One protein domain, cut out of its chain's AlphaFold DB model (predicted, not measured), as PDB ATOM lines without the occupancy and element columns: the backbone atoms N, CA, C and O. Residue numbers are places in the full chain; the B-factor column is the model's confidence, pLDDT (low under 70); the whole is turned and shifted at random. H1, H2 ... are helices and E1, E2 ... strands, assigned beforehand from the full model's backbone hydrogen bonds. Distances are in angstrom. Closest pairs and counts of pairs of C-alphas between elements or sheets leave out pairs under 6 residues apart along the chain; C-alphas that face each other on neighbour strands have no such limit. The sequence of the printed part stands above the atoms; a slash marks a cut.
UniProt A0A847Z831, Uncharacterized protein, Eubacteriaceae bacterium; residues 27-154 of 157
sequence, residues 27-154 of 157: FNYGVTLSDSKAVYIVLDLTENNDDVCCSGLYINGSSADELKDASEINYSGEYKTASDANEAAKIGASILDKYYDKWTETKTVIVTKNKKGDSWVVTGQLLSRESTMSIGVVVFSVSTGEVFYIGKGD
ATOM      1  N   PHE A  27     240.629 136.399 252.795       43.91
ATOM      2  CA  PHE A  27     239.779 137.124 253.724       43.91
ATOM      3  C   PHE A  27     240.544 138.374 254.129       43.91
ATOM      4  O   PHE A  27     241.368 138.341 255.046       43.91
ATOM      5  N   ASN A  28     240.306 139.468 253.411       54.03
ATOM      6  CA  ASN A  28     240.725 140.769 253.891       54.03
ATOM      7  C   ASN A  28     239.752 141.229 254.986       54.03
ATOM      8  O   ASN A  28     238.578 140.865 255.033       54.03
ATOM      9  N   TYR A  29     240.330 141.945 255.943       56.75
ATOM     10  CA  TYR A  29     239.756 142.414 257.198       56.75
ATOM     11  C   TYR A  29     238.293 142.883 257.097       56.75
ATOM     12  O   TYR A  29     237.871 143.462 256.100       56.75
ATOM     13  N   GLY A  30     237.521 142.676 258.168       57.78
ATOM     14  CA  GLY A  30     236.188 143.264 258.281       57.78
ATOM     15  C   GLY A  30     236.264 144.790 258.181       57.78
ATOM     16  O   GLY A  30     237.059 145.426 258.872       57.78
ATOM     17  N   VAL A  31     235.437 145.374 257.321       63.03
ATOM     18  CA  VAL A  31     235.335 146.808 257.104       63.03
ATOM     19  C   VAL A  31     234.011 147.313 257.668       63.03
ATOM     20  O   VAL A  31     232.927 146.874 257.283       63.03
ATOM     21  N   THR A  32     234.106 148.278 258.578       68.50
ATOM     22  CA  THR A  32     232.960 149.076 259.019       68.50
ATOM     23  C   THR A  32     232.786 150.239 258.050       68.50
ATOM     24  O   THR A  32     233.731 150.997 257.814       68.50
ATOM     25  N   LEU A  33     231.595 150.382 257.473       63.50
ATOM     26  CA  LEU A  33     231.260 151.563 256.678       63.50
ATOM     27  C   LEU A  33     231.015 152.739 257.622       63.50
ATOM     28  O   LEU A  33     230.417 152.559 258.678       63.50
ATOM     29  N   SER A  34     231.447 153.943 257.251       51.72
ATOM     30  CA  SER A  34     231.275 155.138 258.090       51.72
ATOM     31  C   SER A  34     229.806 155.488 258.350       51.72
ATOM     32  O   SER A  34     229.490 156.040 259.401       51.72
ATOM     33  N   ASP A  35     228.920 155.111 257.423       58.22
ATOM     34  CA  ASP A  35     227.522 155.557 257.405       58.22
ATOM     35  C   ASP A  35     226.531 154.401 257.653       58.22
ATOM     36  O   ASP A  35     225.343 154.628 257.878       58.22
ATOM     37  N   SER A  36     227.020 153.155 257.669       57.09
ATOM     38  CA  SER A  36     226.223 151.965 257.970       57.09
ATOM     39  C   SER A  36     226.593 151.430 259.347       57.09
ATOM     40  O   SER A  36     227.765 151.288 259.687       57.09
ATOM     41  N   LYS A  37     225.591 151.054 260.147       61.34
ATOM     42  CA  LYS A  37     225.829 150.287 261.385       61.34
ATOM     43  C   LYS A  37     226.265 148.844 261.089       61.34
ATOM     44  O   LYS A  37     226.542 148.094 262.027       61.34
ATOM     45  N   ALA A  38     226.276 148.430 259.820       75.75
ATOM     46  CA  ALA A  38     226.692 147.104 259.406       75.75
ATOM     47  C   ALA A  38     228.219 147.019 259.241       75.75
ATOM     48  O   ALA A  38     228.864 147.870 258.629       75.75
ATOM     49  N   VAL A  39     228.780 145.947 259.795       85.00
ATOM     50  CA  VAL A  39     230.157 145.523 259.539       85.00
ATOM     51  C   VAL A  39     230.108 144.493 258.423       85.00
ATOM     52  O   VAL A  39     229.351 143.521 258.524       85.00
ATOM     53  N   TYR A  40     230.911 144.715 257.388       87.00
ATOM     54  CA  TYR A  40     231.011 143.834 256.237       87.00
ATOM     55  C   TYR A  40     232.373 143.145 256.193       87.00
ATOM     56  O   TYR A  40     233.379 143.722 256.596       87.00
ATOM     57  N   ILE A  41     232.426 141.916 255.693       88.81
ATOM     58  CA  ILE A  41     233.687 141.229 255.382       88.81
ATOM     59  C   ILE A  41     234.044 141.544 253.931       88.81
ATOM     60  O   ILE A  41     233.170 141.456 253.071       88.81
ATOM     61  N   VAL A  42     235.297 141.902 253.646       89.31
ATOM     62  CA  VAL A  42     235.727 142.218 252.279       89.31
ATOM     63  C   VAL A  42     236.488 141.042 251.678       89.31
ATOM     64  O   VAL A  42     237.521 140.612 252.190       89.31
ATOM     65  N   LEU A  43     235.980 140.538 250.556       86.56
ATOM     66  CA  LEU A  43     236.686 139.604 249.690       86.56
ATOM     67  C   LEU A  43     237.254 140.376 248.504       86.56
ATOM     68  O   LEU A  43     236.530 140.753 247.581       86.56
ATOM     69  N   ASP A  44     238.561 140.616 248.554       88.38
ATOM     70  CA  ASP A  44     239.309 141.217 247.457       88.38
ATOM     71  C   ASP A  44     239.682 140.131 246.446       88.38
ATOM     72  O   ASP A  44     240.493 139.247 246.723       88.38
ATOM     73  N   LEU A  45     239.060 140.196 245.273       86.12
ATOM     74  CA  LEU A  45     239.285 139.280 244.160       86.12
ATOM     75  C   LEU A  45     239.813 140.045 242.938       86.12
ATOM     76  O   LEU A  45     239.633 139.619 241.802       86.12
ATOM     77  N   THR A  46     240.470 141.186 243.158       83.50
ATOM     78  CA  THR A  46     240.957 142.070 242.089       83.50
ATOM     79  C   THR A  46     242.157 141.503 241.325       83.50
ATOM     80  O   THR A  46     242.345 141.842 240.155       83.50
ATOM     81  N   GLU A  47     242.941 140.627 241.961       77.88
ATOM     82  CA  GLU A  47     244.082 139.919 241.357       77.88
ATOM     83  C   GLU A  47     243.737 138.509 240.854       77.88
ATOM     84  O   GLU A  47     244.517 137.915 240.107       77.88
ATOM     85  N   ASN A  48     242.574 137.967 241.228       64.75
ATOM     86  CA  ASN A  48     242.155 136.648 240.768       64.75
ATOM     87  C   ASN A  48     241.620 136.756 239.334       64.75
ATOM     88  O   ASN A  48     240.624 137.423 239.074       64.75
ATOM     89  N   ASN A  49     242.308 136.094 238.401       50.84
ATOM     90  CA  ASN A  49     241.921 136.013 236.986       50.84
ATOM     91  C   ASN A  49     240.777 135.019 236.724       50.84
ATOM     92  O   ASN A  49     240.349 134.900 235.579       50.84
ATOM     93  N   ASP A  50     240.324 134.293 237.744       43.88
ATOM     94  CA  ASP A  50     239.263 133.306 237.590       43.88
ATOM     95  C   ASP A  50     237.896 133.968 237.752       43.88
ATOM     96  O   ASP A  50     237.689 134.779 238.657       43.88
ATOM     97  N   ASP A  51     236.976 133.595 236.860       44.25
ATOM     98  CA  ASP A  51     235.560 133.953 236.856       44.25
ATOM     99  C   ASP A  51     234.937 133.710 238.234       44.25
ATOM    100  O   ASP A  51     234.413 132.635 238.541       44.25
ATOM    101  N   VAL A  52     234.966 134.722 239.098       45.69
ATOM    102  CA  VAL A  52     234.114 134.737 240.281       45.69
ATOM    103  C   VAL A  52     232.710 134.952 239.744       45.69
ATOM    104  O   VAL A  52     232.279 136.080 239.510       45.69
ATOM    105  N   CYS A  53     232.036 133.834 239.468       43.81
ATOM    106  CA  CYS A  53     230.643 133.765 239.068       43.81
ATOM    107  C   CYS A  53     229.762 134.310 240.198       43.81
ATOM    108  O   CYS A  53     229.145 133.553 240.945       43.81
ATOM    109  N   CYS A  54     229.681 135.632 240.307       48.00
ATOM    110  CA  CYS A  54     228.453 136.263 240.741       48.00
ATOM    111  C   CYS A  54     227.486 136.108 239.565       48.00
ATOM    112  O   CYS A  54     227.782 136.500 238.437       48.00
ATOM    113  N   SER A  55     226.391 135.408 239.816       42.59
ATOM    114  CA  SER A  55     225.291 135.165 238.893       42.59
ATOM    115  C   SER A  55     224.976 136.375 238.002       42.59
ATOM    116  O   SER A  55     224.710 137.461 238.510       42.59
ATOM    117  N   GLY A  56     225.012 136.168 236.678       46.06
ATOM    118  CA  GLY A  56     224.709 137.190 235.664       46.06
ATOM    119  C   GLY A  56     225.936 137.703 234.898       46.06
ATOM    120  O   GLY A  56     226.360 138.844 235.052       46.06
ATOM    121  N   LEU A  57     226.500 136.842 234.049       50.81
ATOM    122  CA  LEU A  57     227.668 137.028 233.175       50.81
ATOM    123  C   LEU A  57     227.506 138.136 232.106       50.81
ATOM    124  O   LEU A  57     227.496 137.851 230.913       50.81
ATOM    125  N   TYR A  58     227.438 139.408 232.501       59.91
ATOM    126  CA  TYR A  58     227.651 140.516 231.552       59.91
ATOM    127  C   TYR A  58     228.564 141.630 232.082       59.91
ATOM    128  O   TYR A  58     229.214 142.306 231.293       59.91
ATOM    129  N   ILE A  59     228.725 141.791 233.399       69.06
ATOM    130  CA  ILE A  59     229.380 142.988 233.958       69.06
ATOM    131  C   ILE A  59     230.895 143.039 233.703       69.06
ATOM    132  O   ILE A  59     231.398 144.062 233.245       69.06
ATOM    133  N   ASN A  60     231.626 141.943 233.932       63.53
ATOM    134  CA  ASN A  60     233.092 141.922 233.781       63.53
ATOM    135  C   ASN A  60     233.574 142.033 232.323       63.53
ATOM    136  O   ASN A  60     234.748 142.304 232.084       63.53
ATOM    137  N   GLY A  61     232.675 141.835 231.354       67.31
ATOM    138  CA  GLY A  61     232.948 141.963 229.921       67.31
ATOM    139  C   GLY A  61     232.332 143.203 229.271       67.31
ATOM    140  O   GLY A  61     232.549 143.415 228.075       67.31
ATOM    141  N   SER A  62     231.585 144.015 230.021       78.56
ATOM    142  CA  SER A  62     230.889 145.191 229.490       78.56
ATOM    143  C   SER A  62     231.733 146.457 229.594       78.56
ATOM    144  O   SER A  62     232.562 146.619 230.491       78.56
ATOM    145  N   SER A  63     231.525 147.353 228.638       85.00
ATOM    146  CA  SER A  63     231.976 148.741 228.671       85.00
ATOM    147  C   SER A  63     231.131 149.582 229.635       85.00
ATOM    148  O   SER A  63     230.063 149.159 230.076       85.00
ATOM    149  N   ALA A  64     231.602 150.788 229.957       85.69
ATOM    150  CA  ALA A  64     230.853 151.719 230.798       85.69
ATOM    151  C   ALA A  64     229.489 152.098 230.191       85.69
ATOM    152  O   ALA A  64     228.509 152.165 230.925       85.69
ATOM    153  N   ASP A  65     229.413 152.298 228.873       86.94
ATOM    154  CA  ASP A  65     228.169 152.687 228.196       86.94
ATOM    155  C   ASP A  65     227.139 151.548 228.213       86.94
ATOM    156  O   ASP A  65     225.997 151.767 228.605       86.94
ATOM    157  N   GLU A  66     227.558 150.309 227.919       85.75
ATOM    158  CA  GLU A  66     226.686 149.123 228.015       85.75
ATOM    159  C   GLU A  66     226.134 148.930 229.438       85.75
ATOM    160  O   GLU A  66     224.981 148.542 229.618       85.75
ATOM    161  N   LEU A  67     226.949 149.214 230.459       85.88
ATOM    162  CA  LEU A  67     226.531 149.150 231.860       85.88
ATOM    163  C   LEU A  67     225.533 150.253 232.220       85.88
ATOM    164  O   LEU A  67     224.559 149.974 232.916       85.88
ATOM    165  N   LYS A  68     225.751 151.481 231.740       86.75
ATOM    166  CA  LYS A  68     224.839 152.613 231.961       86.75
ATOM    167  C   LYS A  68     223.483 152.369 231.316       86.75
ATOM    168  O   LYS A  68     222.467 152.565 231.976       86.75
ATOM    169  N   ASP A  69     223.471 151.876 230.081       85.88
ATOM    170  CA  ASP A  69     222.242 151.557 229.351       85.88
ATOM    171  C   ASP A  69     221.440 150.432 230.025       85.88
ATOM    172  O   ASP A  69     220.211 150.421 229.963       85.88
ATOM    173  N   ALA A  70     222.123 149.499 230.695       84.00
ATOM    174  CA  ALA A  70     221.492 148.416 231.444       84.00
ATOM    175  C   ALA A  70     221.042 148.818 232.862       84.00
ATOM    176  O   ALA A  70     220.306 148.062 233.500       84.00
ATOM    177  N   SER A  71     221.500 149.957 233.393       83.75
ATOM    178  CA  SER A  71     221.206 150.367 234.769       83.75
ATOM    179  C   SER A  71     219.762 150.832 234.913       83.75
ATOM    180  O   SER A  71     219.339 151.811 234.304       83.75
ATOM    181  N   GLU A  72     219.007 150.184 235.797       79.00
ATOM    182  CA  GLU A  72     217.635 150.598 236.124       79.00
ATOM    183  C   GLU A  72     217.598 151.781 237.105       79.00
ATOM    184  O   GLU A  72     216.574 152.450 237.266       79.00
ATOM    185  N   ILE A  73     218.722 152.054 237.775       87.88
ATOM    186  CA  ILE A  73     218.845 153.089 238.802       87.88
ATOM    187  C   ILE A  73     219.832 154.163 238.350       87.88
ATOM    188  O   ILE A  73     220.987 153.883 238.024       87.88
ATOM    189  N   ASN A  74     219.388 155.417 238.439       87.50
ATOM    190  CA  ASN A  74     220.236 156.594 238.275       87.50
ATOM    191  C   ASN A  74     220.836 157.007 239.625       87.50
ATOM    192  O   ASN A  74     220.112 157.329 240.578       87.50
ATOM    193  N   TYR A  75     222.167 157.024 239.719       91.38
ATOM    194  CA  TYR A  75     222.849 157.474 240.928       91.38
ATOM    195  C   TYR A  75     222.790 158.999 241.064       91.38
ATOM    196  O   TYR A  75     223.172 159.731 240.160       91.38
ATOM    197  N   SER A  76     222.328 159.480 242.219       88.25
ATOM    198  CA  SER A  76     222.188 160.916 242.524       88.25
ATOM    199  C   SER A  76     223.117 161.408 243.639       88.25
ATOM    200  O   SER A  76     222.901 162.483 244.196       88.25
ATOM    201  N   GLY A  77     224.095 160.593 244.046       88.94
ATOM    202  CA  GLY A  77     225.059 160.948 245.089       88.94
ATOM    203  C   GLY A  77     226.347 161.565 244.545       88.94
ATOM    204  O   GLY A  77     226.508 161.765 243.345       88.94
ATOM    205  N   GLU A  78     227.274 161.852 245.454       91.38
ATOM    206  CA  GLU A  78     228.623 162.297 245.111       91.38
ATOM    207  C   GLU A  78     229.459 161.125 244.583       91.38
ATOM    208  O   GLU A  78     229.485 160.049 245.182       91.38
ATOM    209  N   TYR A  79     230.178 161.350 243.485       92.81
ATOM    210  CA  TYR A  79     231.142 160.386 242.970       92.81
ATOM    211  C   TYR A  79     232.406 160.375 243.823       92.81
ATOM    212  O   TYR A  79     232.988 161.420 244.112       92.81
ATOM    213  N   LYS A  80     232.843 159.176 244.206       94.25
ATOM    214  CA  LYS A  80     234.044 158.962 245.013       94.25
ATOM    215  C   LYS A  80     234.924 157.932 244.329       94.25
ATOM    216  O   LYS A  80     234.443 156.882 243.908       94.25
ATOM    217  N   THR A  81     236.209 158.234 244.220       96.19
ATOM    218  CA  THR A  81     237.207 157.283 243.735       96.19
ATOM    219  C   THR A  81     237.670 156.384 244.879       96.19
ATOM    220  O   THR A  81     237.623 156.766 246.048       96.19
ATOM    221  N   ALA A  82     238.108 155.177 244.531       95.25
ATOM    222  CA  ALA A  82     238.733 154.242 245.456       95.25
ATOM    223  C   ALA A  82     240.160 153.955 245.000       95.25
ATOM    224  O   ALA A  82     240.387 153.632 243.830       95.25
ATOM    225  N   SER A  83     241.106 154.050 245.929       93.44
ATOM    226  CA  SER A  83     242.513 153.731 245.688       93.44
ATOM    227  C   SER A  83     242.810 152.232 245.811       93.44
ATOM    228  O   SER A  83     243.743 151.738 245.175       93.44
ATOM    229  N   ASP A  84     241.987 151.494 246.558       92.88
ATOM    230  CA  ASP A  84     242.120 150.056 246.782       92.88
ATOM    231  C   ASP A  84     240.761 149.338 246.912       92.88
ATOM    232  O   ASP A  84     239.691 149.954 246.875       92.88
ATOM    233  N   ALA A  85     240.797 148.009 247.053       90.94
ATOM    234  CA  ALA A  85     239.595 147.185 247.162       90.94
ATOM    235  C   ALA A  85     238.775 147.459 248.436       90.94
ATOM    236  O   ALA A  85     237.553 147.319 248.411       90.94
ATOM    237  N   ASN A  86     239.402 147.867 249.542       91.69
ATOM    238  CA  ASN A  86     238.684 148.169 250.781       91.69
ATOM    239  C   ASN A  86     237.910 149.481 250.656       91.69
ATOM    240  O   ASN A  86     236.764 149.566 251.092       91.69
ATOM    241  N   GLU A  87     238.510 150.508 250.059       93.44
ATOM    242  CA  GLU A  87     237.810 151.750 249.732       93.44
ATOM    243  C   GLU A  87     236.690 151.501 248.727       93.44
ATOM    244  O   GLU A  87     235.578 152.003 248.913       93.44
ATOM    245  N   ALA A  88     236.937 150.657 247.723       94.56
ATOM    246  CA  ALA A  88     235.918 150.303 246.751       94.56
ATOM    247  C   ALA A  88     234.742 149.570 247.408       94.56
ATOM    248  O   ALA A  88     233.590 149.941 247.179       94.56
ATOM    249  N   ALA A  89     235.018 148.602 248.292       93.00
ATOM    250  CA  ALA A  89     234.001 147.933 249.097       93.00
ATOM    251  C   ALA A  89     233.192 148.939 249.918       93.00
ATOM    252  O   ALA A  89     231.968 148.836 249.968       93.00
ATOM    253  N   LYS A  90     233.855 149.933 250.532       93.12
ATOM    254  CA  LYS A  90     233.169 150.943 251.345       93.12
ATOM    255  C   LYS A  90     232.185 151.767 250.534       93.12
ATOM    256  O   LYS A  90     231.034 151.924 250.937       93.12
ATOM    257  N   ILE A  91     232.652 152.293 249.406       94.19
ATOM    258  CA  ILE A  91     231.849 153.126 248.511       94.19
ATOM    259  C   ILE A  91     230.700 152.297 247.942       94.19
ATOM    260  O   ILE A  91     229.544 152.693 248.068       94.19
ATOM    261  N   GLY A  92     230.997 151.120 247.391       94.06
ATOM    262  CA  GLY A  92     229.989 150.277 246.764       94.06
ATOM    263  C   GLY A  92     228.916 149.801 247.744       94.06
ATOM    264  O   GLY A  92     227.728 149.918 247.459       94.06
ATOM    265  N   ALA A  93     229.309 149.348 248.935       92.81
ATOM    266  CA  ALA A  93     228.360 148.932 249.960       92.81
ATOM    267  C   ALA A  93     227.523 150.108 250.494       92.81
ATOM    268  O   ALA A  93     226.330 149.942 250.711       92.81
ATOM    269  N   SER A  94     228.103 151.307 250.631       92.56
ATOM    270  CA  SER A  94     227.348 152.517 250.995       92.56
ATOM    271  C   SER A  94     226.313 152.896 249.929       92.56
ATOM    272  O   SER A  94     225.192 153.275 250.269       92.56
ATOM    273  N   ILE A  95     226.655 152.754 248.644       93.75
ATOM    274  CA  ILE A  95     225.703 152.949 247.547       93.75
ATOM    275  C   ILE A  95     224.590 151.902 247.639       93.75
ATOM    276  O   ILE A  95     223.420 152.266 247.612       93.75
ATOM    277  N   LEU A  96     224.919 150.620 247.794       92.38
ATOM    278  CA  LEU A  96     223.916 149.556 247.858       92.38
ATOM    279  C   LEU A  96     223.002 149.677 249.090       92.38
ATOM    280  O   LEU A  96     221.790 149.548 248.938       92.38
ATOM    281  N   ASP A  97     223.543 150.033 250.259       91.81
ATOM    282  CA  ASP A  97     222.774 150.313 251.484       91.81
ATOM    283  C   ASP A  97     221.801 151.496 251.311       91.81
ATOM    284  O   ASP A  97     220.769 151.548 251.978       91.81
ATOM    285  N   LYS A  98     222.091 152.449 250.412       91.12
ATOM    286  CA  LYS A  98     221.189 153.575 250.108       91.12
ATOM    287  C   LYS A  98     219.960 153.147 249.299       91.12
ATOM    288  O   LYS A  98     218.907 153.764 249.448       91.12
ATOM    289  N   TYR A  99     220.098 152.159 248.415       91.00
ATOM    290  CA  TYR A  99     219.035 151.764 247.478       91.00
ATOM    291  C   TYR A  99     218.306 150.479 247.878       91.00
ATOM    292  O   TYR A  99     217.174 150.271 247.445       91.00
ATOM    293  N   TYR A 100     218.920 149.626 248.700       89.62
ATOM    294  CA  TYR A 100     218.373 148.322 249.048       89.62
ATOM    295  C   TYR A 100     218.500 148.028 250.544       89.62
ATOM    296  O   TYR A 100     219.603 147.928 251.073       89.62
ATOM    297  N   ASP A 101     217.374 147.720 251.192       87.69
ATOM    298  CA  ASP A 101     217.356 147.268 252.594       87.69
ATOM    299  C   ASP A 101     218.096 145.931 252.799       87.69
ATOM    300  O   ASP A 101     218.590 145.628 253.886       87.69
ATOM    301  N   LYS A 102     218.150 145.093 251.751       87.44
ATOM    302  CA  LYS A 102     218.845 143.800 251.754       87.44
ATOM    303  C   LYS A 102     219.379 143.457 250.366       87.44
ATOM    304  O   LYS A 102     218.603 143.138 249.462       87.44
ATOM    305  N   TRP A 103     220.700 143.452 250.222       89.00
ATOM    306  CA  TRP A 103     221.396 143.162 248.961       89.00
ATOM    307  C   TRP A 103     222.500 142.099 249.083       89.00
ATOM    308  O   TRP A 103     223.059 141.667 248.079       89.00
ATOM    309  N   THR A 104     222.801 141.655 250.301       87.25
ATOM    310  CA  THR A 104     223.739 140.565 250.587       87.25
ATOM    311  C   THR A 104     223.159 139.670 251.679       87.25
ATOM    312  O   THR A 104     222.439 140.139 252.566       87.25
ATOM    313  N   GLU A 105     223.427 138.369 251.601       84.25
ATOM    314  CA  GLU A 105     222.959 137.378 252.578       84.25
ATOM    315  C   GLU A 105     223.939 137.237 253.748       84.25
ATOM    316  O   GLU A 105     223.542 137.164 254.910       84.25
ATOM    317  N   THR A 106     225.233 137.244 253.439       84.94
ATOM    318  CA  THR A 106     226.314 136.883 254.368       84.94
ATOM    319  C   THR A 106     226.978 138.087 255.031       84.94
ATOM    320  O   THR A 106     227.836 137.911 255.891       84.94
ATOM    321  N   LYS A 107     226.601 139.314 254.635       86.94
ATOM    322  CA  LYS A 107     227.350 140.549 254.943       86.94
ATOM    323  C   LYS A 107     228.800 140.503 254.458       86.94
ATOM    324  O   LYS A 107     229.659 141.219 254.965       86.94
ATOM    325  N   THR A 108     229.069 139.693 253.446       86.44
ATOM    326  CA  THR A 108     230.321 139.746 252.709       86.44
ATOM    327  C   THR A 108     230.126 140.582 251.453       86.44
ATOM    328  O   THR A 108     229.086 140.499 250.787       86.44
ATOM    329  N   VAL A 109     231.140 141.385 251.154       89.06
ATOM    330  CA  VAL A 109     231.247 142.247 249.986       89.06
ATOM    331  C   VAL A 109     232.403 141.744 249.146       89.06
ATOM    332  O   VAL A 109     233.537 141.661 249.615       89.06
ATOM    333  N   ILE A 110     232.103 141.390 247.908       88.62
ATOM    334  CA  ILE A 110     233.080 140.931 246.934       88.62
ATOM    335  C   ILE A 110     233.458 142.117 246.059       88.62
ATOM    336  O   ILE A 110     232.578 142.778 245.504       88.62
ATOM    337  N   VAL A 111     234.758 142.356 245.912       90.38
ATOM    338  CA  VAL A 111     235.301 143.410 245.055       90.38
ATOM    339  C   VAL A 111     236.148 142.794 243.955       90.38
ATOM    340  O   VAL A 111     237.073 142.027 244.217       90.38
ATOM    341  N   THR A 112     235.849 143.165 242.715       89.69
ATOM    342  CA  THR A 112     236.627 142.806 241.524       89.69
ATOM    343  C   THR A 112     236.903 144.051 240.678       89.69
ATOM    344  O   THR A 112     236.310 145.114 240.893       89.69
ATOM    345  N   LYS A 113     237.835 143.940 239.725       87.94
ATOM    346  CA  LYS A 113     238.117 144.984 238.732       87.94
ATOM    347  C   LYS A 113     237.694 144.518 237.345       87.94
ATOM    348  O   LYS A 113     238.257 143.554 236.825       87.94
ATOM    349  N   ASN A 114     236.793 145.257 236.705       86.19
ATOM    350  CA  ASN A 114     236.557 145.128 235.272       86.19
ATOM    351  C   ASN A 114     237.609 145.966 234.533       86.19
ATOM    352  O   ASN A 114     237.532 147.193 234.467       86.19
ATOM    353  N   LYS A 115     238.600 145.282 233.958       82.31
ATOM    354  CA  LYS A 115     239.705 145.918 233.223       82.31
ATOM    355  C   LYS A 115     239.254 146.565 231.910       82.31
ATOM    356  O   LYS A 115     239.879 147.525 231.478       82.31
ATOM    357  N   LYS A 116     238.198 146.054 231.265       79.06
ATOM    358  CA  LYS A 116     237.691 146.586 229.989       79.06
ATOM    359  C   LYS A 116     236.961 147.916 230.191       79.06
ATOM    360  O   LYS A 116     237.090 148.804 229.356       79.06
ATOM    361  N   GLY A 117     236.218 148.037 231.289       78.38
ATOM    362  CA  GLY A 117     235.491 149.250 231.667       78.38
ATOM    363  C   GLY A 117     236.260 150.215 232.577       78.38
ATOM    364  O   GLY A 117     235.688 151.235 232.941       78.38
ATOM    365  N   ASP A 118     237.502 149.893 232.968       88.25
ATOM    366  CA  ASP A 118     238.264 150.594 234.020       88.25
ATOM    367  C   ASP A 118     237.408 150.892 235.266       88.25
ATOM    368  O   ASP A 118     237.269 152.031 235.720       88.25
ATOM    369  N   SER A 119     236.760 149.851 235.795       91.94
ATOM    370  CA  SER A 119     235.755 150.006 236.844       91.94
ATOM    371  C   SER A 119     235.921 149.018 237.992       91.94
ATOM    372  O   SER A 119     236.319 147.861 237.825       91.94
ATOM    373  N   TRP A 120     235.552 149.479 239.179       94.25
ATOM    374  CA  TRP A 120     235.303 148.650 240.344       94.25
ATOM    375  C   TRP A 120     233.945 147.981 240.212       94.25
ATOM    376  O   TRP A 120     232.967 148.637 239.860       94.25
ATOM    377  N   VAL A 121     233.880 146.692 240.523       92.31
ATOM    378  CA  VAL A 121     232.634 145.928 240.601       92.31
ATOM    379  C   VAL A 121     232.501 145.422 242.028       92.31
ATOM    380  O   VAL A 121     233.360 144.683 242.514       92.31
ATOM    381  N   VAL A 122     231.433 145.836 242.703       92.19
ATOM    382  CA  VAL A 122     231.173 145.518 244.108       92.19
ATOM    383  C   VAL A 122     229.850 144.780 244.207       92.19
ATOM    384  O   VAL A 122     228.827 145.278 243.743       92.19
ATOM    385  N   THR A 123     229.870 143.589 244.803       90.06
ATOM    386  CA  THR A 123     228.702 142.700 244.870       90.06
ATOM    387  C   THR A 123     228.540 142.079 246.252       90.06
ATOM    388  O   THR A 123     229.490 142.019 247.035       90.06
ATOM    389  N   GLY A 124     227.334 141.613 246.569       88.00
ATOM    390  CA  GLY A 124     227.111 140.752 247.730       88.00
ATOM    391  C   GLY A 124     227.580 139.315 247.473       88.00
ATOM    392  O   GLY A 124     227.752 138.897 246.333       88.00
ATOM    393  N   GLN A 125     227.743 138.529 248.535       82.88
ATOM    394  CA  GLN A 125     228.004 137.091 248.434       82.88
ATOM    395  C   GLN A 125     226.739 136.291 248.776       82.88
ATOM    396  O   GLN A 125     226.113 136.529 249.814       82.88
ATOM    397  N   LEU A 126     226.425 135.289 247.950       76.38
ATOM    398  CA  LEU A 126     225.440 134.256 248.282       76.38
ATOM    399  C   LEU A 126     226.021 133.219 249.233       76.38
ATOM    400  O   LEU A 126     227.186 132.838 249.110       76.38
ATOM    401  N   LEU A 127     225.186 132.704 250.132       77.06
ATOM    402  CA  LEU A 127     225.584 131.604 251.005       77.06
ATOM    403  C   LEU A 127     225.795 130.296 250.223       77.06
ATOM    404  O   LEU A 127     226.673 129.504 250.560       77.06
ATOM    405  N   SER A 128     224.987 130.065 249.188       75.75
ATOM    406  CA  SER A 128     225.069 128.889 248.323       75.75
ATOM    407  C   SER A 128     224.478 129.176 246.940       75.75
ATOM    408  O   SER A 128     223.800 130.185 246.755       75.75
ATOM    409  N   ARG A 129     224.708 128.269 245.984       69.06
ATOM    410  CA  ARG A 129     224.095 128.334 244.647       69.06
ATOM    411  C   ARG A 129     222.569 128.214 244.670       69.06
ATOM    412  O   ARG A 129     221.924 128.793 243.818       69.06
ATOM    413  N   GLU A 130     222.024 127.535 245.676       73.69
ATOM    414  CA  GLU A 130     220.580 127.346 245.878       73.69
ATOM    415  C   GLU A 130     219.934 128.514 246.648       73.69
ATOM    416  O   GLU A 130     218.789 128.421 247.089       73.69
ATOM    417  N   SER A 131     220.686 129.589 246.919       76.19
ATOM    418  CA  SER A 131     220.127 130.746 247.613       76.19
ATOM    419  C   SER A 131     219.060 131.384 246.734       76.19
ATOM    420  O   SER A 131     219.311 131.679 245.578       76.19
ATOM    421  N   THR A 132     217.876 131.643 247.280       77.88
ATOM    422  CA  THR A 132     216.795 132.333 246.555       77.88
ATOM    423  C   THR A 132     216.867 133.851 246.733       77.88
ATOM    424  O   THR A 132     215.888 134.560 246.509       77.88
ATOM    425  N   MET A 133     217.973 134.361 247.278       79.62
ATOM    426  CA  MET A 133     218.152 135.783 247.518       79.62
ATOM    427  C   MET A 133     218.814 136.464 246.331       79.62
ATOM    428  O   MET A 133     219.907 136.083 245.929       79.62
ATOM    429  N   SER A 134     218.236 137.573 245.882       82.75
ATOM    430  CA  SER A 134     218.901 138.439 244.916       82.75
ATOM    431  C   SER A 134     220.126 139.137 245.524       82.75
ATOM    432  O   SER A 134     220.091 139.609 246.671       82.75
ATOM    433  N   ILE A 135     221.188 139.264 244.731       86.88
ATOM    434  CA  ILE A 135     222.446 139.937 245.070       86.88
ATOM    435  C   ILE A 135     222.433 141.350 244.499       86.88
ATOM    436  O   ILE A 135     222.156 141.534 243.316       86.88
ATOM    437  N   GLY A 136     222.786 142.344 245.310       90.00
ATOM    438  CA  GLY A 136     223.061 143.684 244.801       90.00
ATOM    439  C   GLY A 136     224.453 143.798 244.202       90.00
ATOM    440  O   GLY A 136     225.420 143.224 244.708       90.00
ATOM    441  N   VAL A 137     224.547 144.594 243.148       91.25
ATOM    442  CA  VAL A 137     225.790 144.920 242.463       91.25
ATOM    443  C   VAL A 137     225.820 146.405 242.136       91.25
ATOM    444  O   VAL A 137     224.817 147.004 241.744       91.25
ATOM    445  N   VAL A 138     226.994 146.998 242.298       93.50
ATOM    446  CA  VAL A 138     227.297 148.340 241.822       93.50
ATOM    447  C   VAL A 138     228.612 148.325 241.062       93.50
ATOM    448  O   VAL A 138     229.561 147.631 241.436       93.50
ATOM    449  N   VAL A 139     228.657 149.099 239.985       93.38
ATOM    450  CA  VAL A 139     229.842 149.280 239.153       93.38
ATOM    451  C   VAL A 139     230.137 150.761 239.042       93.38
ATOM    452  O   VAL A 139     229.240 151.541 238.722       93.38
ATOM    453  N   PHE A 140     231.377 151.160 239.298       95.75
ATOM    454  CA  PHE A 140     231.785 152.559 239.208       95.75
ATOM    455  C   PHE A 140     233.232 152.708 238.745       95.75
ATOM    456  O   PHE A 140     234.069 151.833 238.967       95.75
ATOM    457  N   SER A 141     233.519 153.821 238.083       95.69
ATOM    458  CA  SER A 141     234.824 154.144 237.511       95.69
ATOM    459  C   SER A 141     235.937 154.133 238.556       95.69
ATOM    460  O   SER A 141     235.807 154.743 239.623       95.69
ATOM    461  N   VAL A 142     237.072 153.515 238.222       94.44
ATOM    462  CA  VAL A 142     238.294 153.590 239.037       94.44
ATOM    463  C   VAL A 142     238.823 155.025 239.074       94.44
ATOM    464  O   VAL A 142     239.227 155.511 240.131       94.44
ATOM    465  N   SER A 143     238.802 155.711 237.932       93.88
ATOM    466  CA  SER A 143     239.452 157.010 237.745       93.88
ATOM    467  C   SER A 143     238.580 158.204 238.136       93.88
ATOM    468  O   SER A 143     239.104 159.204 238.624       93.88
ATOM    469  N   THR A 144     237.263 158.112 237.946       95.62
ATOM    470  CA  THR A 144     236.337 159.238 238.171       95.62
ATOM    471  C   THR A 144     235.362 159.012 239.320       95.62
ATOM    472  O   THR A 144     234.746 159.968 239.782       95.62
ATOM    473  N   GLY A 145     235.192 157.769 239.781       95.44
ATOM    474  CA  GLY A 145     234.159 157.417 240.755       95.44
ATOM    475  C   GLY A 145     232.730 157.476 240.205       95.44
ATOM    476  O   GLY A 145     231.785 157.289 240.970       95.44
ATOM    477  N   GLU A 146     232.551 157.759 238.907       96.00
ATOM    478  CA  GLU A 146     231.235 157.782 238.264       96.00
ATOM    479  C   GLU A 146     230.582 156.403 238.363       96.00
ATOM    480  O   GLU A 146     231.195 155.396 238.011       96.00
ATOM    481  N   VAL A 147     229.333 156.355 238.822       95.50
ATOM    482  CA  VAL A 147     228.577 155.105 238.924       95.50
ATOM    483  C   VAL A 147     227.995 154.751 237.560       95.50
ATOM    484  O   VAL A 147     227.214 155.510 236.995       95.50
ATOM    485  N   PHE A 148     228.383 153.591 237.040       92.12
ATOM    486  CA  PHE A 148     227.928 153.075 235.751       92.12
ATOM    487  C   PHE A 148     226.676 152.222 235.893       92.12
ATOM    488  O   PHE A 148     225.818 152.256 235.025       92.12
ATOM    489  N   TYR A 149     226.570 151.458 236.979       91.81
ATOM    490  CA  TYR A 149     225.478 150.512 237.160       91.81
ATOM    491  C   TYR A 149     225.149 150.333 238.633       91.81
ATOM    492  O   TYR A 149     226.056 150.203 239.455       91.81
ATOM    493  N   ILE A 150     223.859 150.275 238.957       92.56
ATOM    494  CA  ILE A 150     223.354 149.774 240.236       92.56
ATOM    495  C   ILE A 150     222.204 148.828 239.913       92.56
ATOM    496  O   ILE A 150     221.240 149.219 239.261       92.56
ATOM    497  N   GLY A 151     222.276 147.601 240.412       89.00
ATOM    498  CA  GLY A 151     221.259 146.597 240.141       89.00
ATOM    499  C   GLY A 151     221.184 145.535 241.218       89.00
ATOM    500  O   GLY A 151     222.012 145.480 242.133       89.00
ATOM    501  N   LYS A 152     220.162 144.695 241.104       86.50
ATOM    502  CA  LYS A 152     219.977 143.520 241.942       86.50
ATOM    503  C   LYS A 152     219.542 142.363 241.050       86.50
ATOM    504  O   LYS A 152     218.570 142.507 240.322       86.50
ATOM    505  N   GLY A 153     220.267 141.253 241.086       74.62
ATOM    506  CA  GLY A 153     219.981 140.083 240.255       74.62
ATOM    507  C   GLY A 153     219.726 138.852 241.106       74.62
ATOM    508  O   GLY A 153     220.407 138.652 242.113       74.62
ATOM    509  N   ASP A 154     218.754 138.036 240.714       68.19
ATOM    510  CA  ASP A 154     218.597 136.702 241.285       68.19
ATOM    511  C   ASP A 154     219.738 135.793 240.797       68.19
ATOM    512  O   ASP A 154     220.233 135.969 239.674       68.19
TER     513      ASP A 154
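AT A GLANCE: This is residues 27 to 154 of the 157 residues of an uncharacterized protein of Eubacteriaceae bacterium (UniProt A0A847Z831). A strongly twisted sheet of six strands curls round one long helix, H2, while a short helix, H1, packs on the opposite face near the edge strand E6. Two long stretches with no named element, residues 45 to 63 and 71 to 84, run before and after H1, away from the core. The printed part has 128 residues, under half of them in named elements, with two named helices and six named strands in the order E1, E2, H1, H2, E3, E4, E5, E6. The sheet is mixed, its strands in the order E1 E2 E3 E4 E5 E6, and the class is mixed, helices and strands. The whole is compact and rounded, with a radius of gyration of the C-alphas of 13.1 A and spans of 31 by 31 by 28 A.

HOW THE PARTS SIT: E1, residues 27 to 32, and E2, residues 39 to 44, form an antiparallel hairpin, with N 31 and O 40 2.7 A apart. E2 is parallel to E3, residues 108 to 114, with N 109 and O 41 at 2.8 A. E2, H1 of residues 64 to 70, H2 of residues 85 to 99, and E3 make a strand-helix-strand unit, two parallel neighbour strands with helices between, and its crossover is left-handed. E3, E4 of residues 119 to 124, E5 of residues 135 to 141 and E6 of residues 147 to 153 form a meander, each strand the antiparallel neighbour of the one before. N 112 and O 121 are 2.9 A apart, N 120 and O 140 2.8 A, and N 137 and O 151 2.9 A. There are three layers, H2 on one face of the sheet and H1 on the other. The closest C-alphas of H2 and E4 are those of Gly 92 and Val 122, 5.6 A. The height of H1 over the sheet is 8.4 A, and its closest C-alpha pair with E6 is Lys 68 and Phe 148, 4.9 A. H1 and H2 are apart. In both helices every O i to N i+4 pair is within hydrogen-bond range.

IN THESE COORDINATES: E1 begins at C-alpha 27, (239.779, 137.124, 253.724), and is 14.7 A long; E2 is 15.8 A. H1 measures 9.9 A. H2 begins at C-alpha 85, (239.595, 147.185, 247.162), and is 21.1 A long. E3 is 19.3 A, E4 16.7 A and E5 20.3 A long. E6, 17.4 A, ends at C-alpha 153, (219.981, 140.083, 240.255).

THE WHOLE: The two C-alphas farthest apart, those of Glu 130 and Thr 144, are 36.4 A from each other. The printed part has no cut. The links E2 to H1 and H1 to H2 are long. The mean pLDDT of the printed part is 81.4; residues 27 to 37, 48 to 61, 129 and 154 are under 70.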